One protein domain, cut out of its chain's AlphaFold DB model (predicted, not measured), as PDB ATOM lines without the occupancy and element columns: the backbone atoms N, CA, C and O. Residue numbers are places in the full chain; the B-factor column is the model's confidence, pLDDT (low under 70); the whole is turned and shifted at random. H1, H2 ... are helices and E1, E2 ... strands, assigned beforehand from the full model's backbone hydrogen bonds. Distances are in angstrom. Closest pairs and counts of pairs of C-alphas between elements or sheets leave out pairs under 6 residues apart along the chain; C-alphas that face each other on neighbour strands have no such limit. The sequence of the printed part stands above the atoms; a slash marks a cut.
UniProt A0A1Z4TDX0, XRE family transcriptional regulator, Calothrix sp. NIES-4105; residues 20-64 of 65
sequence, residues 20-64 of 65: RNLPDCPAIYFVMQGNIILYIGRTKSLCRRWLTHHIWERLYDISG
ATOM      1  N   ARG A  20      18.423 -45.378 -34.214       87.69
ATOM      2  CA  ARG A  20      17.906 -46.428 -33.319       87.69
ATOM      3  C   ARG A  20      18.797 -46.675 -32.096       87.69
ATOM      4  O   ARG A  20      18.291 -47.149 -31.089       87.69
ATOM      5  N   ASN A  21      20.077 -46.315 -32.167       91.31
ATOM      6  CA  ASN A  21      21.042 -46.440 -31.074       91.31
ATOM      7  C   ASN A  21      21.054 -45.204 -30.155       91.31
ATOM      8  O   ASN A  21      21.892 -45.104 -29.261       91.31
ATOM      9  N   LEU A  22      20.151 -44.239 -30.371       93.44
ATOM     10  CA  LEU A  22      20.030 -43.081 -29.491       93.44
ATOM     11  C   LEU A  22      19.671 -43.513 -28.060       93.44
ATOM     12  O   LEU A  22      18.884 -44.445 -27.877       93.44
ATOM     13  N   PRO A  23      20.185 -42.806 -27.038       94.12
ATOM     14  CA  PRO A  23      19.885 -43.124 -25.651       94.12
ATOM     15  C   PRO A  23      18.419 -42.833 -25.312       94.12
ATOM     16  O   PRO A  23      17.812 -41.870 -25.795       94.12
ATOM     17  N   ASP A  24      17.846 -43.649 -24.430       94.44
ATOM     18  CA  ASP A  24      16.537 -43.374 -23.840       94.44
ATOM     19  C   ASP A  24      16.682 -42.418 -22.647       94.44
ATOM     20  O   ASP A  24      16.736 -42.828 -21.489       94.44
ATOM     21  N   CYS A  25      16.826 -41.123 -22.937       95.25
ATOM     22  CA  CYS A  25      16.973 -40.089 -21.914       95.25
ATOM     23  C   CYS A  25      16.336 -38.742 -22.313       95.25
ATOM     24  O   CYS A  25      16.120 -38.481 -23.504       95.25
ATOM     25  N   PRO A  26      16.045 -37.855 -21.341       96.81
ATOM     26  CA  PRO A  26      15.690 -36.469 -21.623       96.81
ATOM     27  C   PRO A  26      16.864 -35.720 -22.258       96.81
ATOM     28  O   PRO A  26      17.987 -35.799 -21.765       96.81
ATOM     29  N   ALA A  27      16.605 -34.965 -23.325       94.62
ATOM     30  CA  ALA A  27      17.658 -34.267 -24.057       94.62
ATOM     31  C   ALA A  27      17.161 -33.013 -24.785       94.62
ATOM     32  O   ALA A  27      15.997 -32.921 -25.195       94.62
ATOM     33  N   ILE A  28      18.094 -32.084 -25.006       93.38
ATOM     34  CA  ILE A  28      18.064 -31.112 -26.103       93.38
ATOM     35  C   ILE A  28      19.057 -31.621 -27.149       93.38
ATOM     36  O   ILE A  28      20.159 -32.029 -26.787       93.38
ATOM     37  N   TYR A  29      18.666 -31.643 -28.419       92.75
ATOM     38  CA  TYR A  29      19.474 -32.211 -29.494       92.75
ATOM     39  C   TYR A  29      19.461 -31.335 -30.742       92.75
ATOM     40  O   TYR A  29      18.497 -30.609 -31.000       92.75
ATOM     41  N   PHE A  30      20.528 -31.459 -31.526       92.56
ATOM     42  CA  PHE A  30      20.726 -30.768 -32.792       92.56
ATOM     43  C   PHE A  30      20.680 -31.787 -33.929       92.56
ATOM     44  O   PHE A  30      21.273 -32.859 -33.833       92.56
ATOM     45  N   VAL A  31      19.977 -31.451 -35.004       91.44
ATOM     46  CA  VAL A  31      20.094 -32.132 -36.296       91.44
ATOM     47  C   VAL A  31      20.943 -31.250 -37.174       91.44
ATOM     48  O   VAL A  31      20.623 -30.072 -37.349       91.44
ATOM     49  N   MET A  32      22.015 -31.814 -37.709       89.88
ATOM     50  CA  MET A  32      23.010 -31.063 -38.455       89.88
ATOM     51  C   MET A  32      23.294 -31.724 -39.798       89.88
ATOM     52  O   MET A  32      23.281 -32.950 -39.903       89.88
ATOM     53  N   GLN A  33      23.580 -30.899 -40.801       88.88
ATOM     54  CA  GLN A  33      24.167 -31.300 -42.076       88.88
ATOM     55  C   GLN A  33      25.447 -30.483 -42.259       88.88
ATOM     56  O   GLN A  33      25.409 -29.266 -42.457       88.88
ATOM     57  N   GLY A  34      26.599 -31.136 -42.088       87.25
ATOM     58  CA  GLY A  34      27.874 -30.437 -41.932       87.25
ATOM     59  C   GLY A  34      27.825 -29.452 -40.757       87.25
ATOM     60  O   GLY A  34      27.483 -29.830 -39.638       87.25
ATOM     61  N   ASN A  35      28.113 -28.177 -41.026       87.31
ATOM     62  CA  ASN A  35      28.106 -27.110 -40.017       87.31
ATOM     63  C   ASN A  35      26.751 -26.391 -39.896       87.31
ATOM     64  O   ASN A  35      26.628 -25.433 -39.132       87.31
ATOM     65  N   ILE A  36      25.737 -26.821 -40.653       88.06
ATOM     66  CA  ILE A  36      24.414 -26.198 -40.663       88.06
ATOM     67  C   ILE A  36      23.502 -26.952 -39.699       88.06
ATOM     68  O   ILE A  36      23.321 -28.163 -39.818       88.06
ATOM     69  N   ILE A  37      22.891 -26.230 -38.761       89.38
ATOM     70  CA  ILE A  37      21.845 -26.770 -37.890       89.38
ATOM     71  C   ILE A  37      20.514 -26.702 -38.640       89.38
ATOM     72  O   ILE A  37      20.002 -25.618 -38.911       89.38
ATOM     73  N   LEU A  38      19.943 -27.864 -38.947       88.94
ATOM     74  CA  LEU A  38      18.651 -27.990 -39.624       88.94
ATOM     75  C   LEU A  38      17.478 -27.959 -38.639       88.94
ATOM     76  O   LEU A  38      16.387 -27.495 -38.968       88.94
ATOM     77  N   TYR A  39      17.681 -28.481 -37.428       89.00
ATOM     78  CA  TYR A  39      16.634 -28.567 -36.413       89.00
ATOM     79  C   TYR A  39      17.217 -28.616 -35.001       89.00
ATOM     80  O   TYR A  39      18.238 -29.257 -34.761       89.00
ATOM     81  N   ILE A  40      16.524 -27.982 -34.051       91.56
ATOM     82  CA  ILE A  40      16.810 -28.081 -32.618       91.56
ATOM     83  C   ILE A  40      15.562 -28.627 -31.931       91.56
ATOM     84  O   ILE A  40      14.475 -28.056 -32.042       91.56
ATOM     85  N   GLY A  41      15.715 -29.743 -31.223       90.44
ATOM     86  CA  GLY A  41      14.622 -30.430 -30.548       90.44
ATOM     87  C   GLY A  41      14.847 -30.551 -29.050       90.44
ATOM     88  O   GLY A  41      15.978 -30.627 -28.582       90.44
ATOM     89  N   ARG A  42      13.752 -30.633 -28.289       94.50
ATOM     90  CA  ARG A  42      13.761 -31.042 -26.878       94.50
ATOM     91  C   ARG A  42      12.800 -32.203 -26.662       94.50
ATOM     92  O   ARG A  42      11.731 -32.240 -27.272       94.50
ATOM     93  N   THR A  43      13.152 -33.139 -25.791       94.69
ATOM     94  CA  THR A  43      12.331 -34.325 -25.515       94.69
ATOM     95  C   THR A  43      12.619 -34.911 -24.135       94.69
ATOM     96  O   THR A  43      13.673 -34.673 -23.556       94.69
ATOM     97  N   LYS A  44      11.669 -35.696 -23.616       95.56
ATOM     98  CA  LYS A  44      11.839 -36.517 -22.407       95.56
ATOM     99  C   LYS A  44      12.519 -37.863 -22.687       95.56
ATOM    100  O   LYS A  44      13.018 -38.479 -21.759       95.56
ATOM    101  N   SER A  45      12.513 -38.308 -23.941       94.25
ATOM    102  CA  SER A  45      13.183 -39.525 -24.408       94.25
ATOM    103  C   SER A  45      13.681 -39.289 -25.829       94.25
ATOM    104  O   SER A  45      12.877 -39.050 -26.740       94.25
ATOM    105  N   LEU A  46      15.002 -39.282 -26.010       93.69
ATOM    106  CA  LEU A  46      15.637 -39.029 -27.298       93.69
ATOM    107  C   LEU A  46      15.405 -40.185 -28.270       93.69
ATOM    108  O   LEU A  46      14.921 -39.948 -29.377       93.69
ATOM    109  N   CYS A  47      15.627 -41.423 -27.826       91.94
ATOM    110  CA  CYS A  47      15.314 -42.624 -28.600       91.94
ATOM    111  C   CYS A  47      13.854 -42.639 -29.080       91.94
ATOM    112  O   CYS A  47      13.581 -42.671 -30.283       91.94
ATOM    113  N   ARG A  48      12.888 -42.507 -28.158       90.94
ATOM    114  CA  ARG A  48      11.462 -42.587 -28.509       90.94
ATOM    115  C   ARG A  48      11.025 -41.447 -29.419       90.94
ATOM    116  O   ARG A  48      10.204 -41.673 -30.302       90.94
ATOM    117  N   ARG A  49      11.590 -40.244 -29.245       91.19
ATOM    118  CA  ARG A  49      11.333 -39.104 -30.134       91.19
ATOM    119  C   ARG A  49      11.713 -39.441 -31.570       91.19
ATOM    120  O   ARG A  49      10.931 -39.155 -32.457       91.19
ATOM    121  N   TRP A  50      12.856 -40.062 -31.820       87.88
ATOM    122  CA  TRP A  50      13.287 -40.357 -33.191       87.88
ATOM    123  C   TRP A  50      12.622 -41.578 -33.826       87.88
ATOM    124  O   TRP A  50      12.597 -41.684 -35.050       87.88
ATOM    125  N   LEU A  51      12.046 -42.470 -33.019       82.81
ATOM    126  CA  LEU A  51      11.257 -43.598 -33.515       82.81
ATOM    127  C   LEU A  51       9.853 -43.192 -33.978       82.81
ATOM    128  O   LEU A  51       9.316 -43.815 -34.885       82.81
ATOM    129  N   THR A  52       9.251 -42.172 -33.360       76.81
ATOM    130  CA  THR A  52       7.845 -41.805 -33.611       76.81
ATOM    131  C   THR A  52       7.655 -40.549 -34.449       76.81
ATOM    132  O   THR A  52       6.524 -40.206 -34.782       76.81
ATOM    133  N   HIS A  53       8.719 -39.803 -34.740       70.94
ATOM    134  CA  HIS A  53       8.560 -38.436 -35.216       70.94
ATOM    135  C   HIS A  53       8.682 -38.313 -36.737       70.94
ATOM    136  O   HIS A  53       9.760 -38.478 -37.306       70.94
ATOM    137  N   HIS A  54       7.581 -37.887 -37.361       68.38
ATOM    138  CA  HIS A  54       7.444 -37.567 -38.791       68.38
ATOM    139  C   HIS A  54       8.427 -36.508 -39.318       68.38
ATOM    140  O   HIS A  54       8.524 -36.294 -40.520       68.38
ATOM    141  N   ILE A  55       9.199 -35.834 -38.453       72.06
ATOM    142  CA  ILE A  55      10.265 -34.934 -38.931       72.06
ATOM    143  C   ILE A  55      11.346 -35.676 -39.697       72.06
ATOM    144  O   ILE A  55      12.056 -35.031 -40.450       72.06
ATOM    145  N   TRP A  56      11.476 -36.993 -39.512       68.19
ATOM    146  CA  TRP A  56      12.388 -37.784 -40.325       68.19
ATOM    147  C   TRP A  56      12.037 -37.683 -41.810       68.19
ATOM    148  O   TRP A  56      12.917 -37.386 -42.604       68.19
ATOM    149  N   GLU A  57      10.760 -37.830 -42.163       71.19
ATOM    150  CA  GLU A  57      10.285 -37.708 -43.548       71.19
ATOM    151  C   GLU A  57      10.603 -36.314 -44.103       71.19
ATOM    152  O   GLU A  57      11.196 -36.180 -45.167       71.19
ATOM    153  N   ARG A  58      10.338 -35.266 -43.313       71.75
ATOM    154  CA  ARG A  58      10.634 -33.881 -43.707       71.75
ATOM    155  C   ARG A  58      12.133 -33.578 -43.813       71.75
ATOM    156  O   ARG A  58      12.520 -32.740 -44.615       71.75
ATOM    157  N   LEU A  59      12.968 -34.185 -42.971       70.50
ATOM    158  CA  LEU A  59      14.420 -34.000 -43.015       70.50
ATOM    159  C   LEU A  59      15.036 -34.750 -44.192       70.50
ATOM    160  O   LEU A  59      15.944 -34.207 -44.807       70.50
ATOM    161  N   TYR A  60      14.516 -35.935 -44.518       65.25
ATOM    162  CA  TYR A  60      14.938 -36.722 -45.676       65.25
ATOM    163  C   TYR A  60      14.709 -35.955 -46.988       65.25
ATOM    164  O   TYR A  60      15.622 -35.836 -47.802       65.25
ATOM    165  N   ASP A  61      13.540 -35.318 -47.127       61.69
ATOM    166  CA  ASP A  61      13.222 -34.456 -48.277       61.69
ATOM    167  C   ASP A  61      14.164 -33.244 -48.408       61.69
ATOM    168  O   ASP A  61      14.381 -32.737 -49.506       61.69
ATOM    169  N   ILE A  62      14.722 -32.760 -47.293       58.16
ATOM    170  CA  ILE A  62      15.651 -31.621 -47.273       58.16
ATOM    171  C   ILE A  62      17.099 -32.080 -47.512       58.16
ATOM    172  O   ILE A  62      17.885 -31.319 -48.072       58.16
ATOM    173  N   SER A  63      17.470 -33.298 -47.095       54.56
ATOM    174  CA  SER A  63      18.847 -33.797 -47.185       54.56
ATOM    175  C   SER A  63      19.203 -34.454 -48.518       54.56
ATOM    176  O   SER A  63      20.387 -34.479 -48.836       54.56
ATOM    177  N   GLY A  64      18.228 -34.928 -49.305       49.56
ATOM    178  CA  GLY A  64      18.465 -35.395 -50.680       49.56
ATOM    179  C   GLY A  64      19.411 -36.599 -50.833       49.56
ATOM    180  O   GLY A  64      19.942 -36.796 -51.923       49.56
TER     181      GLY A  64
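This is residues 20 to 64 of the 65 residues of the protein "XRE family transcriptional regulator" of Calothrix sp. NIES-4105 (UniProt A0A1Z4TDX0). A long two-stranded hairpin, E1 and E2, has two short helices strung along one side, H1 near its open end and H2 reaching toward its turn, with few contacts between. The 45 printed residues hold E1, E2, H1 and H2 in that order, an antiparallel sheet and a mixed class of helices and strands. The whole is only just compact, close to loose: radius of gyration of the C-alphas 10.7 A, spans 28 by 20 by 16 A.

Find C-alpha 27 at (17.658, -34.267, -24.057); E1, residues 27 to 33, runs 19.4 A from there. E2, residues 36 to 43, spans 21.0 A. H1 is residues 46 to 52; H2, residues 55 to 63, ends at (18.847, -33.797, -47.185).

In the hairpin E1 and E2, find N 29 and O 41 within hydrogen-bond range at 2.9 A. The closest C-alphas of E1 and H1, Ala 27 and Leu 46, are 6.1 A apart. E2 and H2 are near each other, with 5 pairs of C-alphas within 10 A. H1 and H2 are close but not clearly touching, Trp 50 to Trp 56 the closest C-alphas at 7.6 A, about perpendicular at 89 degrees. In both helices every O i to N i+4 pair is within hydrogen-bond range.

C-alphas 26 and 64 are farthest apart, 29.2 A. The printed part has no cut; its three links are tight. Look for pLDDT under 70 at residues 54, 56 and 60 to 64.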